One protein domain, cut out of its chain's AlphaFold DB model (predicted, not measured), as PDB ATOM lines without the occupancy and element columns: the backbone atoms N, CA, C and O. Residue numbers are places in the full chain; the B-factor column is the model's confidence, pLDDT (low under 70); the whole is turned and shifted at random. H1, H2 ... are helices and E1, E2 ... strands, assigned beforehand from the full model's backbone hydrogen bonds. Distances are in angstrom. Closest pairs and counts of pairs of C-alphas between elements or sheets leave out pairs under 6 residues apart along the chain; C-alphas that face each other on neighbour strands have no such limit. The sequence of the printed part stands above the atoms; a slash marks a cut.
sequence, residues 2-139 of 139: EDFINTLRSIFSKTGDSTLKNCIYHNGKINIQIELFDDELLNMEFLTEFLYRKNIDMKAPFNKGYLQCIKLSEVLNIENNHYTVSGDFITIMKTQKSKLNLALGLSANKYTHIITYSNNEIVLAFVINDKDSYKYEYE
ATOM      1  N   GLU A   2      -8.229 -25.276 -25.796       51.19
ATOM      2  CA  GLU A   2      -8.381 -26.420 -24.856       51.19
ATOM      3  C   GLU A   2      -9.505 -26.224 -23.822       51.19
ATOM      4  O   GLU A   2     -10.263 -27.146 -23.535       51.19
ATOM      5  N   ASP A   3      -9.675 -24.996 -23.327       62.66
ATOM      6  CA  ASP A   3     -10.720 -24.644 -22.360       62.66
ATOM      7  C   ASP A   3     -12.153 -24.896 -22.878       62.66
ATOM      8  O   ASP A   3     -13.038 -25.283 -22.118       62.66
ATOM      9  N   PHE A   4     -12.400 -24.743 -24.184       63.00
ATOM     10  CA  PHE A   4     -13.713 -25.001 -24.789       63.00
ATOM     11  C   PHE A   4     -14.060 -26.492 -24.778       63.00
ATOM     12  O   PHE A   4     -15.129 -26.879 -24.305       63.00
ATOM     13  N   ILE A   5     -13.119 -27.321 -25.232       64.88
ATOM     14  CA  ILE A   5     -13.284 -28.773 -25.350       64.88
ATOM     15  C   ILE A   5     -13.417 -29.401 -23.962       64.88
ATOM     16  O   ILE A   5     -14.319 -30.203 -23.733       64.88
ATOM     17  N   ASN A   6     -12.573 -28.993 -23.011       65.94
ATOM     18  CA  ASN A   6     -12.634 -29.485 -21.634       65.94
ATOM     19  C   ASN A   6     -13.939 -29.077 -20.940       65.94
ATOM     20  O   ASN A   6     -14.523 -29.873 -20.203       65.94
ATOM     21  N   THR A   7     -14.450 -27.876 -21.229       65.81
ATOM     22  CA  THR A   7     -15.755 -27.437 -20.720       65.81
ATOM     23  C   THR A   7     -16.887 -28.272 -21.308       65.81
ATOM     24  O   THR A   7     -17.724 -28.760 -20.556       65.81
ATOM     25  N   LEU A   8     -16.906 -28.502 -22.625       68.44
ATOM     26  CA  LEU A   8     -17.924 -29.342 -23.260       68.44
ATOM     27  C   LEU A   8     -17.867 -30.792 -22.769       68.44
ATOM     28  O   LEU A   8     -18.901 -31.352 -22.422       68.44
ATOM     29  N   ARG A   9     -16.675 -31.381 -22.630       70.75
ATOM     30  CA  ARG A   9     -16.520 -32.711 -22.016       70.75
ATOM     31  C   ARG A   9     -17.071 -32.741 -20.594       70.75
ATOM     32  O   ARG A   9     -17.805 -33.662 -20.251       70.75
ATOM     33  N   SER A  10     -16.780 -31.718 -19.788       67.12
ATOM     34  CA  SER A  10     -17.346 -31.569 -18.443       67.12
ATOM     35  C   SER A  10     -18.874 -31.496 -18.479       67.12
ATOM     36  O   SER A  10     -19.526 -32.171 -17.692       67.12
ATOM     37  N   ILE A  11     -19.457 -30.756 -19.422       68.25
ATOM     38  CA  ILE A  11     -20.908 -30.633 -19.590       68.25
ATOM     39  C   ILE A  11     -21.548 -31.993 -19.903       68.25
ATOM     40  O   ILE A  11     -22.416 -32.425 -19.150       68.25
ATOM     41  N   PHE A  12     -21.083 -32.692 -20.940       69.75
ATOM     42  CA  PHE A  12     -21.643 -33.990 -21.336       69.75
ATOM     43  C   PHE A  12     -21.380 -35.087 -20.296       69.75
ATOM     44  O   PHE A  12     -22.255 -35.890 -20.001       69.75
ATOM     45  N   SER A  13     -20.225 -35.074 -19.619       65.00
ATOM     46  CA  SER A  13     -19.955 -36.012 -18.511       65.00
ATOM     47  C   SER A  13     -20.948 -35.886 -17.349       65.00
ATOM     48  O   SER A  13     -21.015 -36.753 -16.474       65.00
ATOM     49  N   LYS A  14     -21.695 -34.777 -17.300       65.81
ATOM     50  CA  LYS A  14     -22.688 -34.508 -16.271       65.81
ATOM     51  C   LYS A  14     -24.096 -34.898 -16.707       65.81
ATOM     52  O   LYS A  14     -24.944 -34.832 -15.825       65.81
ATOM     53  N   THR A  15     -24.360 -35.270 -17.971       62.56
ATOM     54  CA  THR A  15     -25.733 -35.450 -18.483       62.56
ATOM     55  C   THR A  15     -26.302 -36.863 -18.477       62.56
ATOM     56  O   THR A  15     -27.517 -37.038 -18.470       62.56
ATOM     57  N   GLY A  16     -25.448 -37.873 -18.319       59.31
ATOM     58  CA  GLY A  16     -25.839 -39.247 -17.978       59.31
ATOM     59  C   GLY A  16     -26.514 -40.054 -19.094       59.31
ATOM     60  O   GLY A  16     -26.523 -41.274 -19.009       59.31
ATOM     61  N   ASP A  17     -27.037 -39.402 -20.132       66.56
ATOM     62  CA  ASP A  17     -27.688 -40.000 -21.308       66.56
ATOM     63  C   ASP A  17     -26.856 -39.896 -22.597       66.56
ATOM     64  O   ASP A  17     -27.247 -40.410 -23.643       66.56
ATOM     65  N   SER A  18     -25.722 -39.200 -22.530       70.56
ATOM     66  CA  SER A  18     -24.857 -38.934 -23.669       70.56
ATOM     67  C   SER A  18     -23.443 -38.574 -23.217       70.56
ATOM     68  O   SER A  18     -23.250 -37.937 -22.179       70.56
ATOM     69  N   THR A  19     -22.439 -38.957 -24.005       74.06
ATOM     70  CA  THR A  19     -21.023 -38.673 -23.745       74.06
ATOM     71  C   THR A  19     -20.401 -37.960 -24.937       74.06
ATOM     72  O   THR A  19     -20.442 -38.443 -26.062       74.06
ATOM     73  N   LEU A  20     -19.747 -36.823 -24.701       75.62
ATOM     74  CA  LEU A  20     -18.969 -36.161 -25.744       75.62
ATOM     75  C   LEU A  20     -17.676 -36.935 -26.004       75.62
ATOM     76  O   LEU A  20     -16.748 -36.888 -25.191       75.62
ATOM     77  N   LYS A  21     -17.586 -37.590 -27.159       76.50
ATOM     78  CA  LYS A  21     -16.363 -38.265 -27.608       76.50
ATOM     79  C   LYS A  21     -15.342 -37.260 -28.114       76.50
ATOM     80  O   LYS A  21     -14.173 -37.289 -27.719       76.50
ATOM     81  N   ASN A  22     -15.796 -36.323 -28.940       72.81
ATOM     82  CA  ASN A  22     -14.922 -35.365 -29.591       72.81
ATOM     83  C   ASN A  22     -15.610 -34.015 -29.777       72.81
ATOM     84  O   ASN A  22     -16.813 -33.937 -30.015       72.81
ATOM     85  N   CYS A  23     -14.828 -32.945 -29.680       72.62
ATOM     86  CA  CYS A  23     -15.256 -31.627 -30.107       72.62
ATOM     87  C   CYS A  23     -14.056 -30.861 -30.647       72.62
ATOM     88  O   CYS A  23     -13.049 -30.722 -29.955       72.62
ATOM     89  N   ILE A  24     -14.171 -30.351 -31.868       74.31
ATOM     90  CA  ILE A  24     -13.138 -29.552 -32.521       74.31
ATOM     91  C   ILE A  24     -13.782 -28.235 -32.935       74.31
ATOM     92  O   ILE A  24     -14.773 -28.238 -33.659       74.31
ATOM     93  N   TYR A  25     -13.219 -27.111 -32.489       72.56
ATOM     94  CA  TYR A  25     -13.573 -25.792 -33.008       72.56
ATOM     95  C   TYR A  25     -12.365 -25.175 -33.703       72.56
ATOM     96  O   TYR A  25     -11.375 -24.840 -33.048       72.56
ATOM     97  N   HIS A  26     -12.435 -25.036 -35.024       74.88
ATOM     98  CA  HIS A  26     -11.355 -24.477 -35.828       74.88
ATOM     99  C   HIS A  26     -11.918 -23.693 -37.014       74.88
ATOM    100  O   HIS A  26     -12.810 -24.175 -37.702       74.88
ATOM    101  N   ASN A  27     -11.402 -22.484 -37.253       76.62
ATOM    102  CA  ASN A  27     -11.788 -21.610 -38.371       76.62
ATOM    103  C   ASN A  27     -13.311 -21.418 -38.534       76.62
ATOM    104  O   ASN A  27     -13.837 -21.551 -39.634       76.62
ATOM    105  N   GLY A  28     -14.026 -21.142 -37.435       75.50
ATOM    106  CA  GLY A  28     -15.482 -20.934 -37.470       75.50
ATOM    107  C   GLY A  28     -16.287 -22.213 -37.705       75.50
ATOM    108  O   GLY A  28     -17.482 -22.153 -37.957       75.50
ATOM    109  N   LYS A  29     -15.649 -23.382 -37.636       79.31
ATOM    110  CA  LYS A  29     -16.286 -24.681 -37.802       79.31
ATOM    111  C   LYS A  29     -16.253 -25.436 -36.486       79.31
ATOM    112  O   LYS A  29     -15.185 -25.592 -35.896       79.31
ATOM    113  N   ILE A  30     -17.411 -25.897 -36.034       79.31
ATOM    114  CA  ILE A  30     -17.552 -26.763 -34.870       79.31
ATOM    115  C   ILE A  30     -17.917 -28.171 -35.341       79.31
ATOM    116  O   ILE A  30     -18.880 -28.364 -36.078       79.31
ATOM    117  N   ASN A  31     -17.126 -29.154 -34.931       80.81
ATOM    118  CA  ASN A  31     -17.411 -30.570 -35.112       80.81
ATOM    119  C   ASN A  31     -17.628 -31.174 -33.723       80.81
ATOM    120  O   ASN A  31     -16.834 -30.924 -32.813       80.81
ATOM    121  N   ILE A  32     -18.732 -31.888 -33.539       81.00
ATOM    122  CA  ILE A  32     -19.168 -32.461 -32.270       81.00
ATOM    123  C   ILE A  32     -19.526 -33.923 -32.520       81.00
ATOM    124  O   ILE A  32     -20.365 -34.214 -33.367       81.00
ATOM    125  N   GLN A  33     -18.915 -34.825 -31.755       80.38
ATOM    126  CA  GLN A  33     -19.240 -36.250 -31.754       80.38
ATOM    127  C   GLN A  33     -19.781 -36.632 -30.381       80.38
ATOM    128  O   GLN A  33     -19.076 -36.501 -29.372       80.38
ATOM    129  N   ILE A  34     -21.029 -37.083 -30.342       77.88
ATOM    130  CA  ILE A  34     -21.749 -37.439 -29.120       77.88
ATOM    131  C   ILE A  34     -22.112 -38.915 -29.213       77.88
ATOM    132  O   ILE A  34     -22.794 -39.318 -30.141       77.88
ATOM    133  N   GLU A  35     -21.675 -39.710 -28.248       77.56
ATOM    134  CA  GLU A  35     -22.181 -41.066 -28.042       77.56
ATOM    135  C   GLU A  35     -23.473 -40.985 -27.232       77.56
ATOM    136  O   GLU A  35     -23.511 -40.329 -26.187       77.56
ATOM    137  N   LEU A  36     -24.531 -41.609 -27.732       74.62
ATOM    138  CA  LEU A  36     -25.829 -41.715 -27.079       74.62
ATOM    139  C   LEU A  36     -25.886 -42.983 -26.216       74.62
ATOM    140  O   LEU A  36     -25.020 -43.849 -26.296       74.62
ATOM    141  N   PHE A  37     -26.907 -43.087 -25.365       66.94
ATOM    142  CA  PHE A  37     -27.072 -44.193 -24.412       66.94
ATOM    143  C   PHE A  37     -27.111 -45.600 -25.050       66.94
ATOM    144  O   PHE A  37     -26.738 -46.561 -24.383       66.94
ATOM    145  N   ASP A  38     -27.508 -45.715 -26.320       69.62
ATOM    146  CA  ASP A  38     -27.616 -46.986 -27.055       69.62
ATOM    147  C   ASP A  38     -26.373 -47.284 -27.927       69.62
ATOM    148  O   ASP A  38     -26.474 -47.956 -28.949       69.62
ATOM    149  N   ASP A  39     -25.205 -46.747 -27.551       65.69
ATOM    150  CA  ASP A  39     -23.925 -46.834 -28.284       65.69
ATOM    151  C   ASP A  39     -23.939 -46.205 -29.699       65.69
ATOM    152  O   ASP A  39     -22.985 -46.346 -30.465       65.69
ATOM    153  N   GLU A  40     -24.985 -45.447 -30.044       74.38
ATOM    154  CA  GLU A  40     -25.065 -44.693 -31.299       74.38
ATOM    155  C   GLU A  40     -24.149 -43.461 -31.269       74.38
ATOM    156  O   GLU A  40     -24.144 -42.691 -30.301       74.38
ATOM    157  N   LEU A  41     -23.411 -43.221 -32.357       74.88
ATOM    158  CA  LEU A  41     -22.557 -42.044 -32.496       74.88
ATOM    159  C   LEU A  41     -23.236 -40.971 -33.354       74.88
ATOM    160  O   LEU A  41     -23.370 -41.092 -34.568       74.88
ATOM    161  N   LEU A  42     -23.596 -39.861 -32.720       73.31
ATOM    162  CA  LEU A  42     -24.081 -38.663 -33.385       73.31
ATOM    163  C   LEU A  42     -22.907 -37.757 -33.773       73.31
ATOM    164  O   LEU A  42     -22.306 -37.093 -32.923       73.31
ATOM    165  N   ASN A  43     -22.626 -37.684 -35.073       76.44
ATOM    166  CA  ASN A  43     -21.667 -36.748 -35.649       76.44
ATOM    167  C   ASN A  43     -22.389 -35.508 -36.173       76.44
ATOM    168  O   ASN A  43     -23.260 -35.598 -37.036       76.44
ATOM    169  N   MET A  44     -22.005 -34.339 -35.670       76.75
ATOM    170  CA  MET A  44     -22.535 -33.069 -36.142       76.75
ATOM    171  C   MET A  44     -21.420 -32.104 -36.492       76.75
ATOM    172  O   MET A  44     -20.446 -31.935 -35.757       76.75
ATOM    173  N   GLU A  45     -21.614 -31.406 -37.597       81.50
ATOM    174  CA  GLU A  45     -20.680 -30.421 -38.098       81.50
ATOM    175  C   GLU A  45     -21.429 -29.157 -38.502       81.50
ATOM    176  O   GLU A  45     -22.409 -29.224 -39.241       81.50
ATOM    177  N   PHE A  46     -20.970 -28.009 -37.999       79.62
ATOM    178  CA  PHE A  46     -21.596 -26.721 -38.266       79.62
ATOM    179  C   PHE A  46     -20.565 -25.629 -38.511       79.62
ATOM    180  O   PHE A  46     -19.534 -25.563 -37.839       79.62
ATOM    181  N   LEU A  47     -20.884 -24.718 -39.426       83.00
ATOM    182  CA  LEU A  47     -20.223 -23.423 -39.522       83.00
ATOM    183  C   LEU A  47     -20.959 -22.422 -38.625       83.00
ATOM    184  O   LEU A  47     -22.178 -22.271 -38.707       83.00
ATOM    185  N   THR A  48     -20.219 -21.771 -37.734       83.06
ATOM    186  CA  THR A  48     -20.748 -20.776 -36.808       83.06
ATOM    187  C   THR A  48     -19.699 -19.735 -36.426       83.06
ATOM    188  O   THR A  48     -18.565 -20.052 -36.070       83.06
ATOM    189  N   GLU A  49     -20.109 -18.470 -36.474       84.38
ATOM    190  CA  GLU A  49     -19.317 -17.322 -36.019       84.38
ATOM    191  C   GLU A  49     -19.756 -16.835 -34.629       84.38
ATOM    192  O   GLU A  49     -19.005 -16.133 -33.950       84.38
ATOM    193  N   PHE A  50     -20.957 -17.219 -34.176       85.69
ATOM    194  CA  PHE A  50     -21.541 -16.744 -32.921       85.69
ATOM    195  C   PHE A  50     -21.874 -17.913 -32.006       85.69
ATOM    196  O   PHE A  50     -22.777 -18.708 -32.272       85.69
ATOM    197  N   LEU A  51     -21.153 -17.966 -30.891       85.12
ATOM    198  CA  LEU A  51     -21.194 -19.050 -29.925       85.12
ATOM    199  C   LEU A  51     -21.357 -18.487 -28.514       85.12
ATOM    200  O   LEU A  51     -20.612 -17.612 -28.072       85.12
ATOM    201  N   TYR A  52     -22.299 -19.053 -27.780       86.31
ATOM    202  CA  TYR A  52     -22.451 -18.888 -26.348       86.31
ATOM    203  C   TYR A  52     -22.073 -20.176 -25.632       86.31
ATOM    204  O   TYR A  52     -22.484 -21.267 -26.025       86.31
ATOM    205  N   ARG A  53     -21.351 -20.020 -24.521       79.88
ATOM    206  CA  ARG A  53     -20.997 -21.095 -23.600       79.88
ATOM    207  C   ARG A  53     -21.219 -20.640 -22.164       79.88
ATOM    208  O   ARG A  53     -20.770 -19.558 -21.783       79.88
ATOM    209  N   LYS A  54     -21.822 -21.506 -21.355       79.25
ATOM    210  CA  LYS A  54     -21.868 -21.385 -19.897       79.25
ATOM    211  C   LYS A  54     -20.975 -22.444 -19.253       79.25
ATOM    212  O   LYS A  54     -21.053 -23.617 -19.608       79.25
ATOM    213  N   ASN A  55     -20.160 -22.040 -18.283       69.06
ATOM    214  CA  ASN A  55     -19.436 -22.988 -17.438       69.06
ATOM    215  C   ASN A  55     -20.416 -23.595 -16.422       69.06
ATOM    216  O   ASN A  55     -21.206 -22.865 -15.821       69.06
ATOM    217  N   ILE A  56     -20.378 -24.916 -16.235       64.69
ATOM    218  CA  ILE A  56     -21.179 -25.603 -15.214       64.69
ATOM    219  C   ILE A  56     -20.240 -26.147 -14.145       64.69
ATOM    220  O   ILE A  56     -19.460 -27.059 -14.425       64.69
ATOM    221  N   ASP A  57     -20.383 -25.678 -12.908       54.66
ATOM    222  CA  ASP A  57     -19.541 -26.132 -11.798       54.66
ATOM    223  C   ASP A  57     -20.095 -27.390 -11.103       54.66
ATOM    224  O   ASP A  57     -19.329 -28.279 -10.740       54.66
ATOM    225  N   MET A  58     -21.418 -27.586 -11.035       50.94
ATOM    226  CA  MET A  58     -22.026 -28.688 -10.264       50.94
ATOM    227  C   MET A  58     -22.605 -29.822 -11.124       50.94
ATOM    228  O   MET A  58     -23.146 -29.592 -12.203       50.94
ATOM    229  N   LYS A  59     -22.491 -31.066 -10.634       52.06
ATOM    230  CA  LYS A  59     -23.276 -32.222 -11.100       52.06
ATOM    231  C   LYS A  59     -24.694 -32.086 -10.540       52.06
ATOM    232  O   LYS A  59     -24.849 -32.086  -9.322       52.06
ATOM    233  N   ALA A  60     -25.712 -31.980 -11.392       53.56
ATOM    234  CA  ALA A  60     -27.095 -32.155 -10.953       53.56
ATOM    235  C   ALA A  60     -27.490 -33.638 -11.116       53.56
ATOM    236  O   ALA A  60     -27.111 -34.251 -12.109       53.56
ATOM    237  N   PRO A  61     -28.236 -34.234 -10.173       48.03
ATOM    238  CA  PRO A  61     -28.536 -35.670 -10.177       48.03
ATOM    239  C   PRO A  61     -29.509 -36.135 -11.283       48.03
ATOM    240  O   PRO A  61     -29.694 -37.335 -11.444       48.03
ATOM    241  N   PHE A  62     -30.096 -35.220 -12.068       52.75
ATOM    242  CA  PHE A  62     -31.078 -35.517 -13.129       52.75
ATOM    243  C   PHE A  62     -30.806 -34.736 -14.421       52.75
ATOM    244  O   PHE A  62     -31.705 -34.159 -15.024       52.75
ATOM    245  N   ASN A  63     -29.543 -34.646 -14.812       57.84
ATOM    246  CA  ASN A  63     -29.097 -33.677 -15.801       57.84
ATOM    247  C   ASN A  63     -29.313 -34.185 -17.249       57.84
ATOM    248  O   ASN A  63     -28.365 -34.176 -18.017       57.84
ATOM    249  N   LYS A  64     -30.500 -34.620 -17.680       64.69
ATOM    250  CA  LYS A  64     -30.672 -35.004 -19.101       64.69
ATOM    251  C   LYS A  64     -30.388 -33.815 -20.022       64.69
ATOM    252  O   LYS A  64     -30.978 -32.744 -19.857       64.69
ATOM    253  N   GLY A  65     -29.450 -33.988 -20.946       71.44
ATOM    254  CA  GLY A  65     -29.054 -32.951 -21.892       71.44
ATOM    255  C   GLY A  65     -29.889 -33.056 -23.158       71.44
ATOM    256  O   GLY A  65     -30.013 -34.136 -23.719       71.44
ATOM    257  N   TYR A  66     -30.454 -31.951 -23.636       74.81
ATOM    258  CA  TYR A  66     -31.210 -31.941 -24.887       74.81
ATOM    259  C   TYR A  66     -30.639 -30.924 -25.865       74.81
ATOM    260  O   TYR A  66     -30.355 -29.773 -25.518       74.81
ATOM    261  N   LEU A  67     -30.485 -31.377 -27.108       79.12
ATOM    262  CA  LEU A  67     -30.229 -30.522 -28.253       79.12
ATOM    263  C   LEU A  67     -31.557 -30.053 -28.828       79.12
ATOM    264  O   LEU A  67     -32.472 -30.845 -29.039       79.12
ATOM    265  N   GLN A  68     -31.643 -28.764 -29.117       84.06
ATOM    266  CA  GLN A  68     -32.776 -28.184 -29.812       84.06
ATOM    267  C   GLN A  68     -32.271 -27.356 -30.985       84.06
ATOM    268  O   GLN A  68     -31.434 -26.475 -30.798       84.06
ATOM    269  N   CYS A  69     -32.808 -27.619 -32.173       87.62
ATOM    270  CA  CYS A  69     -32.625 -26.785 -33.353       87.62
ATOM    271  C   CYS A  69     -33.895 -25.958 -33.560       87.62
ATOM    272  O   CYS A  69     -34.986 -26.518 -33.669       87.62
ATOM    273  N   ILE A  70     -33.768 -24.633 -33.564       91.31
ATOM    274  CA  ILE A  70     -34.892 -23.707 -33.730       91.31
ATOM    275  C   ILE A  70     -34.652 -22.883 -34.985       91.31
ATOM    276  O   ILE A  70     -33.600 -22.252 -35.128       91.31
ATOM    277  N   LYS A  71     -35.647 -22.843 -35.871       92.81
ATOM    278  CA  LYS A  71     -35.632 -21.960 -37.031       92.81
ATOM    279  C   LYS A  71     -35.884 -20.526 -36.580       92.81
ATOM    280  O   LYS A  71     -36.930 -20.203 -36.023       92.81
ATOM    281  N   LEU A  72     -34.922 -19.643 -36.830       94.44
ATOM    282  CA  LEU A  72     -34.939 -18.281 -36.292       94.44
ATOM    283  C   LEU A  72     -36.133 -17.465 -36.800       94.44
ATOM    284  O   LEU A  72     -36.711 -16.696 -36.042       94.44
ATOM    285  N   SER A  73     -36.559 -17.684 -38.047       93.75
ATOM    286  CA  SER A  73     -37.720 -16.998 -38.634       93.75
ATOM    287  C   SER A  73     -39.064 -17.363 -37.995       93.75
ATOM    288  O   SER A  73     -40.060 -16.717 -38.289       93.75
ATOM    289  N   GLU A  74     -39.124 -18.424 -37.187       92.44
ATOM    290  CA  GLU A  74     -40.351 -18.833 -36.488       92.44
ATOM    291  C   GLU A  74     -40.492 -18.159 -35.120       92.44
ATOM    292  O   GLU A  74     -41.581 -18.136 -34.549       92.44
ATOM    293  N   VAL A  75     -39.396 -17.614 -34.583       92.31
ATOM    294  CA  VAL A  75     -39.325 -17.092 -33.208       92.31
ATOM    295  C   VAL A  75     -38.823 -15.651 -33.116       92.31
ATOM    296  O   VAL A  75     -38.940 -15.037 -32.058       92.31
ATOM    297  N   LEU A  76     -38.276 -15.104 -34.203       94.12
ATOM    298  CA  LEU A  76     -37.827 -13.720 -34.325       94.12
ATOM    299  C   LEU A  76     -38.480 -13.053 -35.535       94.12
ATOM    300  O   LEU A  76     -38.777 -13.694 -36.543       94.12
ATOM    301  N   ASN A  77     -38.643 -11.737 -35.445       94.38
ATOM    302  CA  ASN A  77     -39.095 -10.916 -36.559       94.38
ATOM    303  C   ASN A  77     -37.932 -10.660 -37.525       94.38
ATOM    304  O   ASN A  77     -36.764 -10.745 -37.142       94.38
ATOM    305  N   ILE A  78     -38.246 -10.299 -38.770       95.31
ATOM    306  CA  ILE A  78     -37.251  -9.903 -39.771       95.31
ATOM    307  C   ILE A  78     -37.587  -8.500 -40.267       95.31
ATOM    308  O   ILE A  78     -38.648  -8.278 -40.845       95.31
ATOM    309  N   GLU A  79     -36.654  -7.569 -40.092       95.69
ATOM    310  CA  GLU A  79     -36.741  -6.200 -40.597       95.69
ATOM    311  C   GLU A  79     -35.483  -5.885 -41.404       95.69
ATOM    312  O   GLU A  79     -34.365  -6.132 -40.954       95.69
ATOM    313  N   ASN A  80     -35.651  -5.376 -42.629       95.06
ATOM    314  CA  ASN A  80     -34.537  -5.075 -43.538       95.06
ATOM    315  C   ASN A  80     -33.531  -6.236 -43.672       95.06
ATOM    316  O   ASN A  80     -32.322  -6.012 -43.673       95.06
ATOM    317  N   ASN A  81     -34.026  -7.477 -43.764       95.88
ATOM    318  CA  ASN A  81     -33.224  -8.706 -43.855       95.88
ATOM    319  C   ASN A  81     -32.372  -9.044 -42.606       95.88
ATOM    320  O   ASN A  81     -31.441  -9.847 -42.692       95.88
ATOM    321  N   HIS A  82     -32.688  -8.470 -41.444       96.94
ATOM    322  CA  HIS A  82     -32.012  -8.763 -40.180       96.94
ATOM    323  C   HIS A  82     -33.010  -9.197 -39.108       96.94
ATOM    324  O   HIS A  82     -34.148  -8.722 -39.080       96.94
ATOM    325  N   TYR A  83     -32.589 -10.103 -38.226       96.31
ATOM    326  CA  TYR A  83     -33.438 -10.553 -37.129       96.31
ATOM    327  C   TYR A  83     -33.620  -9.469 -36.069       96.31
ATOM    328  O   TYR A  83     -32.666  -8.816 -35.645       96.31
ATOM    329  N   THR A  84     -34.851  -9.333 -35.595       94.81
ATOM    330  CA  THR A  84     -35.254  -8.385 -34.559       94.81
ATOM    331  C   THR A  84     -36.281  -9.022 -33.620       94.81
ATOM    332  O   THR A  84     -36.756 -10.138 -33.842       94.81
ATOM    333  N   VAL A  85     -36.612  -8.328 -32.538       92.56
ATOM    334  CA  VAL A  85     -37.552  -8.771 -31.504       92.56
ATOM    335  C   VAL A  85     -38.518  -7.638 -31.167       92.56
ATOM    336  O   VAL A  85     -38.164  -6.466 -31.289       92.56
ATOM    337  N   SER A  86     -39.737  -7.967 -30.735       81.62
ATOM    338  CA  SER A  86     -40.663  -6.962 -30.214       81.62
ATOM    339  C   SER A  86     -40.104  -6.294 -28.952       81.62
ATOM    340  O   SER A  86     -39.447  -6.922 -28.122       81.62
ATOM    341  N   GLY A  87     -40.375  -4.995 -28.807       80.12
ATOM    342  CA  GLY A  87     -39.850  -4.171 -27.714       80.12
ATOM    343  C   GLY A  87     -40.538  -4.360 -26.358       80.12
ATOM    344  O   GLY A  87     -40.254  -3.603 -25.432       80.12
ATOM    345  N   ASP A  88     -41.457  -5.317 -26.211       89.44
ATOM    346  CA  ASP A  88     -42.091  -5.584 -24.925       89.44
ATOM    347  C   ASP A  88     -41.161  -6.399 -24.011       89.44
ATOM    348  O   ASP A  88     -40.473  -7.334 -24.426       89.44
ATOM    349  N   PHE A  89     -41.142  -6.042 -22.726       88.56
ATOM    350  CA  PHE A  89     -40.193  -6.592 -21.754       88.56
ATOM    351  C   PHE A  89     -40.243  -8.126 -21.660       88.56
ATOM    352  O   PHE A  89     -39.207  -8.780 -21.545       88.56
ATOM    353  N   ILE A  90     -41.441  -8.715 -21.742       90.69
ATOM    354  CA  ILE A  90     -41.629 -10.168 -21.646       90.69
ATOM    355  C   ILE A  90     -40.901 -10.877 -22.791       90.69
ATOM    356  O   ILE A  90     -40.212 -11.874 -22.556       90.69
ATOM    357  N   THR A  91     -41.019 -10.369 -24.017       88.69
ATOM    358  CA  THR A  91     -40.373 -10.977 -25.183       88.69
ATOM    359  C   THR A  91     -38.861 -10.808 -25.140       88.69
ATOM    360  O   THR A  91     -38.136 -11.768 -25.416       88.69
ATOM    361  N   ILE A  92     -38.362  -9.653 -24.693       89.06
ATOM    362  CA  ILE A  92     -36.924  -9.434 -24.480       89.06
ATOM    363  C   ILE A  92     -36.369 -10.454 -23.472       89.06
ATOM    364  O   ILE A  92     -35.373 -11.129 -23.745       89.06
ATOM    365  N   MET A  93     -37.053 -10.649 -22.341       89.50
ATOM    366  CA  MET A  93     -36.633 -11.615 -21.322       89.50
ATOM    367  C   MET A  93     -36.662 -13.059 -21.836       89.50
ATOM    368  O   MET A  93     -35.729 -13.824 -21.582       89.50
ATOM    369  N   LYS A  94     -37.694 -13.446 -22.601       88.75
ATOM    370  CA  LYS A  94     -37.763 -14.770 -23.246       88.75
ATOM    371  C   LYS A  94     -36.624 -14.978 -24.245       88.75
ATOM    372  O   LYS A  94     -36.012 -16.047 -24.253       88.75
ATOM    373  N   THR A  95     -36.312 -13.953 -25.031       90.81
ATOM    374  CA  THR A  95     -35.235 -13.948 -26.032       90.81
ATOM    375  C   THR A  95     -33.875 -14.146 -25.372       90.81
ATOM    376  O   THR A  95     -33.085 -14.977 -25.815       90.81
ATOM    377  N   GLN A  96     -33.621 -13.463 -24.253       89.19
ATOM    378  CA  GLN A  96     -32.382 -13.618 -23.490       89.19
ATOM    379  C   GLN A  96     -32.289 -14.974 -22.778       89.19
ATOM    380  O   GLN A  96     -31.219 -15.594 -22.764       89.19
ATOM    381  N   LYS A  97     -33.396 -15.456 -22.194       88.19
ATOM    382  CA  LYS A  97     -33.450 -16.769 -21.531       88.19
ATOM    383  C   LYS A  97     -33.184 -17.902 -22.522       88.19
ATOM    384  O   LYS A  97     -32.467 -18.832 -22.176       88.19
ATOM    385  N   SER A  98     -33.703 -17.773 -23.743       89.62
ATOM    386  CA  SER A  98     -33.575 -18.768 -24.819       89.62
ATOM    387  C   SER A  98     -32.330 -18.568 -25.694       89.62
ATOM    388  O   SER A  98     -32.151 -19.269 -26.681       89.62
ATOM    389  N   LYS A  99     -31.477 -17.586 -25.362       93.94
ATOM    390  CA  LYS A  99     -30.278 -17.190 -26.126       93.94
ATOM    391  C   LYS A  99     -30.523 -16.790 -27.584       93.94
ATOM    392  O   LYS A  99     -29.572 -16.632 -28.345       93.94
ATOM    393  N   LEU A 100     -31.769 -16.489 -27.946       93.25
ATOM    394  CA  LEU A 100     -32.139 -15.918 -29.245       93.25
ATOM    395  C   LEU A 100     -31.500 -14.542 -29.475       93.25
ATOM    396  O   LEU A 100     -31.339 -14.116 -30.614       93.25
ATOM    397  N   ASN A 101     -31.058 -13.873 -28.406       93.38
ATOM    398  CA  ASN A 101     -30.301 -12.628 -28.499       93.38
ATOM    399  C   ASN A 101     -28.981 -12.770 -29.282       93.38
ATOM    400  O   ASN A 101     -28.456 -11.758 -29.728       93.38
ATOM    401  N   LEU A 102     -28.459 -13.990 -29.466       93.75
ATOM    402  CA  LEU A 102     -27.305 -14.254 -30.336       93.75
ATOM    403  C   LEU A 102     -27.595 -13.986 -31.816       93.75
ATOM    404  O   LEU A 102     -26.667 -13.716 -32.566       93.75
ATOM    405  N   ALA A 103     -28.859 -14.083 -32.229       94.88
ATOM    406  CA  ALA A 103     -29.266 -13.910 -33.616       94.88
ATOM    407  C   ALA A 103     -29.709 -12.481 -33.953       94.88
ATOM    408  O   ALA A 103     -29.828 -12.151 -35.129       94.88
ATOM    409  N   LEU A 104     -29.957 -11.625 -32.955       94.69
ATOM    410  CA  LEU A 104     -30.445 -10.264 -33.190       94.69
ATOM    411  C   LEU A 104     -29.428  -9.441 -33.985       94.69
ATOM    412  O   LEU A 104     -28.240  -9.427 -33.673       94.69
ATOM    413  N   GLY A 105     -29.905  -8.749 -35.017       94.06
ATOM    414  CA  GLY A 105     -29.070  -7.987 -35.942       94.06
ATOM    415  C   GLY A 105     -28.297  -8.841 -36.950       94.06
ATOM    416  O   GLY A 105     -27.629  -8.275 -37.810       94.06
ATOM    417  N   LEU A 106     -28.387 -10.176 -36.898       95.12
ATOM    418  CA  LEU A 106     -27.790 -11.040 -37.915       95.12
ATOM    419  C   LEU A 106     -28.667 -11.107 -39.164       95.12
ATOM    420  O   LEU A 106     -29.892 -11.003 -39.090       95.12
ATOM    421  N   SER A 107     -28.030 -11.303 -40.321       95.12
ATOM    422  CA  SER A 107     -28.742 -11.402 -41.595       95.12
ATOM    423  C   SER A 107     -29.500 -12.725 -41.715       95.12
ATOM    424  O   SER A 107     -28.884 -13.792 -41.678       95.12
ATOM    425  N   ALA A 108     -30.810 -12.650 -41.965       93.50
ATOM    426  CA  ALA A 108     -31.687 -13.815 -42.123       93.50
ATOM    427  C   ALA A 108     -31.372 -14.667 -43.368       93.50
ATOM    428  O   ALA A 108     -31.761 -15.828 -43.453       93.50
ATOM    429  N   ASN A 109     -30.633 -14.106 -44.331       91.25
ATOM    430  CA  ASN A 109     -30.144 -14.844 -45.497       91.25
ATOM    431  C   ASN A 109     -28.870 -15.650 -45.214       91.25
ATOM    432  O   ASN A 109     -28.545 -16.543 -45.992       91.25
ATOM    433  N   LYS A 110     -28.128 -15.295 -44.158       90.50
ATOM    434  CA  LYS A 110     -26.856 -15.934 -43.791       90.50
ATOM    435  C   LYS A 110     -26.988 -16.884 -42.612       90.50
ATOM    436  O   LYS A 110     -26.231 -17.832 -42.534       90.50
ATOM    437  N   TYR A 111     -27.911 -16.622 -41.698       92.62
ATOM    438  CA  TYR A 111     -28.129 -17.428 -40.505       92.62
ATOM    439  C   TYR A 111     -29.591 -17.812 -40.473       92.62
ATOM    440  O   TYR A 111     -30.437 -16.945 -40.644       92.62
ATOM    441  N   THR A 112     -29.892 -19.090 -40.284       92.81
ATOM    442  CA  THR A 112     -31.260 -19.605 -40.425       92.81
ATOM    443  C   THR A 112     -31.749 -20.309 -39.170       92.81
ATOM    444  O   THR A 112     -32.948 -20.279 -38.877       92.81
ATOM    445  N   HIS A 113     -30.832 -20.889 -38.392       92.81
ATOM    446  CA  HIS A 113     -31.159 -21.650 -37.193       92.81
ATOM    447  C   HIS A 113     -30.266 -21.267 -36.017       92.81
ATOM    448  O   HIS A 113     -29.151 -20.769 -36.175       92.81
ATOM    449  N   ILE A 114     -30.765 -21.553 -34.821       92.62
ATOM    450  CA  ILE A 114     -29.977 -21.611 -33.598       92.62
ATOM    451  C   ILE A 114     -30.065 -23.023 -33.040       92.62
ATOM    452  O   ILE A 114     -31.150 -23.596 -32.924       92.62
ATOM    453  N   ILE A 115     -28.911 -23.576 -32.693       88.50
ATOM    454  CA  ILE A 115     -28.820 -24.838 -31.978       88.50
ATOM    455  C   ILE A 115     -28.475 -24.520 -30.539       88.50
ATOM    456  O   ILE A 115     -27.532 -23.777 -30.267       88.50
ATOM    457  N   THR A 116     -29.246 -25.077 -29.614       87.69
ATOM    458  CA  THR A 116     -28.974 -24.982 -28.183       87.69
ATOM    459  C   THR A 116     -28.755 -26.370 -27.612       87.69
ATOM    460  O   THR A 116     -29.443 -27.315 -27.983       87.69
ATOM    461  N   TYR A 117     -27.792 -26.483 -26.707       81.75
ATOM    462  CA  TYR A 117     -27.679 -27.611 -25.801       81.75
ATOM    463  C   TYR A 117     -28.043 -27.127 -24.409       81.75
ATOM    464  O   TYR A 117     -27.434 -26.186 -23.875       81.75
ATOM    465  N   SER A 118     -29.039 -27.777 -23.836       78.81
ATOM    466  CA  SER A 118     -29.675 -27.340 -22.610       78.81
ATOM    467  C   SER A 118     -29.798 -28.482 -21.628       78.81
ATOM    468  O   SER A 118     -29.841 -29.655 -21.990       78.81
ATOM    469  N   ASN A 119     -29.869 -28.101 -20.366       75.06
ATOM    470  CA  ASN A 119     -30.181 -28.989 -19.270       75.06
ATOM    471  C   ASN A 119     -31.246 -28.316 -18.395       75.06
ATOM    472  O   ASN A 119     -32.294 -27.923 -18.904       75.06
ATOM    473  N   ASN A 120     -30.940 -28.040 -17.125       73.06
ATOM    474  CA  ASN A 120     -31.692 -27.081 -16.308       73.06
ATOM    475  C   ASN A 120     -31.656 -25.646 -16.877       73.06
ATOM    476  O   ASN A 120     -32.555 -24.847 -16.620       73.06
ATOM    477  N   GLU A 121     -30.622 -25.309 -17.651       78.88
ATOM    478  CA  GLU A 121     -30.443 -24.022 -18.330       78.88
ATOM    479  C   GLU A 121     -29.748 -24.238 -19.684       78.88
ATOM    480  O   GLU A 121     -29.218 -25.321 -19.934       78.88
ATOM    481  N   ILE A 122     -29.711 -23.215 -20.547       83.25
ATOM    482  CA  ILE A 122     -28.926 -23.261 -21.790       83.25
ATOM    483  C   ILE A 122     -27.438 -23.177 -21.455       83.25
ATOM    484  O   ILE A 122     -26.986 -22.234 -20.797       83.25
ATOM    485  N   VAL A 123     -26.678 -24.143 -21.959       79.88
ATOM    486  CA  VAL A 123     -25.249 -24.298 -21.673       79.88
ATOM    487  C   VAL A 123     -24.401 -24.016 -22.906       79.88
ATOM    488  O   VAL A 123     -23.348 -23.393 -22.800       79.88
ATOM    489  N   LEU A 124     -24.877 -24.434 -24.073       83.00
ATOM    490  CA  LEU A 124     -24.286 -24.113 -25.364       83.00
ATOM    491  C   LEU A 124     -25.378 -23.514 -26.238       83.00
ATOM    492  O   LEU A 124     -26.500 -24.014 -26.247       83.00
ATOM    493  N   ALA A 125     -25.057 -22.470 -26.988       89.44
ATOM    494  CA  ALA A 125     -25.916 -22.024 -28.072       89.44
ATOM    495  C   ALA A 125     -25.069 -21.473 -29.210       89.44
ATOM    496  O   ALA A 125     -24.083 -20.787 -28.956       89.44
ATOM    497  N   PHE A 126     -25.439 -21.761 -30.447       89.62
ATOM    498  CA  PHE A 126     -24.747 -21.229 -31.611       89.62
ATOM    499  C   PHE A 126     -25.696 -21.086 -32.790       89.62
ATOM    500  O   PHE A 126     -26.627 -21.874 -32.958       89.62
ATOM    501  N   VAL A 127     -25.476 -20.043 -33.582       91.69
ATOM    502  CA  VAL A 127     -26.266 -19.772 -34.788       91.69
ATOM    503  C   VAL A 127     -25.579 -20.389 -35.992       91.69
ATOM    504  O   VAL A 127     -24.352 -20.352 -36.100       91.69
ATOM    505  N   ILE A 128     -26.369 -20.961 -36.887       90.12
ATOM    506  CA  ILE A 128     -25.876 -21.672 -38.061       90.12
ATOM    507  C   ILE A 128     -26.639 -21.241 -39.304       90.12
ATOM    508  O   ILE A 128     -27.751 -20.700 -39.235       90.12
ATOM    509  N   ASN A 129     -26.046 -21.549 -40.444       88.75
ATOM    510  CA  ASN A 129     -26.733 -21.617 -41.716       88.75
ATOM    511  C   ASN A 129     -26.999 -23.089 -42.042       88.75
ATOM    512  O   ASN A 129     -26.060 -23.861 -42.197       88.75
ATOM    513  N   ASP A 130     -28.261 -23.483 -42.164       78.50
ATOM    514  CA  ASP A 130     -28.651 -24.836 -42.589       78.50
ATOM    515  C   ASP A 130     -28.204 -25.180 -44.016       78.50
ATOM    516  O   ASP A 130     -28.100 -26.355 -44.362       78.50
ATOM    517  N   LYS A 131     -27.911 -24.167 -44.840       75.75
ATOM    518  CA  LYS A 131     -27.368 -24.350 -46.193       75.75
ATOM    519  C   LYS A 131     -25.860 -24.583 -46.206       75.75
ATOM    520  O   LYS A 131     -25.351 -25.122 -47.187       75.75
ATOM    521  N   ASP A 132     -25.154 -24.192 -45.147       68.19
ATOM    522  CA  ASP A 132     -23.713 -24.386 -45.046       68.19
ATOM    523  C   ASP A 132     -23.432 -25.728 -44.362       68.19
ATOM    524  O   ASP A 132     -23.588 -25.867 -43.155       68.19
ATOM    525  N   SER A 133     -23.015 -26.717 -45.162       55.47
ATOM    526  CA  SER A 133     -22.461 -28.030 -44.766       55.47
ATOM    527  C   SER A 133     -22.906 -28.556 -43.390       55.47
ATOM    528  O   SER A 133     -22.095 -28.704 -42.480       55.47
ATOM    529  N   TYR A 134     -24.191 -28.895 -43.270       51.19
ATOM    530  CA  TYR A 134     -24.658 -29.835 -42.257       51.19
ATOM    531  C   TYR A 134     -24.364 -31.252 -42.754       51.19
ATOM    532  O   TYR A 134     -24.960 -31.709 -43.731       51.19
ATOM    533  N   LYS A 135     -23.418 -31.940 -42.113       55.34
ATOM    534  CA  LYS A 135     -23.260 -33.387 -42.272       55.34
ATOM    535  C   LYS A 135     -23.833 -34.071 -41.040       55.34
ATOM    536  O   LYS A 135     -23.410 -33.776 -39.925       55.34
ATOM    537  N   TYR A 136     -24.792 -34.956 -41.279       49.19
ATOM    538  CA  TYR A 136     -25.376 -35.851 -40.293       49.19
ATOM    539  C   TYR A 136     -25.190 -37.270 -40.815       49.19
ATOM    540  O   TYR A 136     -25.784 -37.641 -41.826       49.19
ATOM    541  N   GLU A 137     -24.318 -38.024 -40.162       51.31
ATOM    542  CA  GLU A 137     -24.035 -39.417 -40.494       51.31
ATOM    543  C   GLU A 137     -24.329 -40.246 -39.239       51.31
ATOM    544  O   GLU A 137     -23.765 -39.972 -38.177       51.31
ATOM    545  N   TYR A 138     -25.257 -41.200 -39.369       43.75
ATOM    546  CA  TYR A 138     -25.410 -42.315 -38.436       43.75
ATOM    547  C   TYR A 138     -24.409 -43.391 -38.859       43.75
ATOM    548  O   TYR A 138     -24.472 -43.845 -40.005       43.75
ATOM    549  N   GLU A 139     -23.511 -43.774 -37.955       46.28
ATOM    550  CA  GLU A 139     -22.717 -45.007 -38.057       46.28
ATOM    551  C   GLU A 139     -23.237 -46.045 -37.065       46.28
ATOM    552  O   GLU A 139     -23.555 -45.646 -35.920       46.28
TER     553      GLU A 139
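What this domain is: This is residues 2 to 139 of the 139 residues of an uncharacterized protein of Chryseobacterium populi (UniProt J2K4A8). Two four-stranded sheets open like a V from the corner where the last residue of E3 comes near the last residue of E9, and H1 sits in the gap between them. At the opposite end of the longest axis from E10, the short pieces H2, the hairpin E6 and E7, and H3 make a loose lobe beyond the second sheet. The printed part has 138 residues, with named elements in the order H1 E1 E2 E3 E4 E5 H2 E6 E7 H3 E8 E9 E10, three helices and ten strands, class mixed. The sheets, in order E1 E2 E3 E10, E4 E9 E8 E5 and E6 E7, are all antiparallel. The whole is compact, with a radius of gyration of the C-alphas of 15.5 A and spans of 45 by 32 by 27 A.

How they stand to each other: H1, residues 2 to 12, is on the twisted sheet of E1 (18 to 26), E2 (29 to 36), E3 (41 to 47) and E10 (135 to 138), two layers with the helix on one face. Its height over this sheet is 8.6 A, it runs along the strands at 22 degrees to E1 on the local plane, and the closest C-alphas of H1 and E1 are those of Phe 12 and Thr 19, 5.3 A apart. E1, E2 and E3 form a meander, each strand the antiparallel neighbour of the one before, with N 24 and O 31 at 2.9 A and N 32 and O 44 at 2.8 A. E3 and E10 have no N and O pair within hydrogen-bond range; their C-alphas 44 and 136, which face each other, are 5.7 A apart. The second sheet is E4 (51 to 53), E9 (122 to 128), E8 (113 to 118) and E5 (66 to 71), with N 52 and O 125 at 2.8 A, N 115 and O 126 at 2.9 A, and N 68 and O 116 at 2.9 A. H1 is on this sheet too, and the closest C-alphas of E3 and E9 are those of Leu 47 and Ile 128, 6.1 A apart. H2, residues 72 to 75, only grazes it with residues 72 to 74. E6 (77 to 79) and E7 (82 to 84) are a hairpin, with N 79 and O 82 at 2.9 A. H3, residues 89 to 97, is not on either four-stranded sheet and is apart from H2. In H1 and H3 every O i to N i+4 pair is within hydrogen-bond range; H2 is too short for one.

Where its parts are: H1 begins at C-alpha 2, (-8.381, -26.420, -24.856), and is 15.7 A long. E1 is 23.2 A and bends by 56 degrees at residue 21; E2 is 22.3 A and E3 20.0 A. E5 is 16.3 A, H3 12.2 A, E8 15.7 A and E9 16.6 A. E10 ends at C-alpha 138, (-25.410, -42.315, -38.436).

The domain as a whole: The C-alphas of Asp 88 and Glu 139 are the two farthest apart, 45.8 A. The printed part has no cut. The links E4 to E5 and H3 to E8 are long. The mean pLDDT of the printed part is 78.5; 36 residues are under 70, among them residues 55 to 64 and 132 to 139.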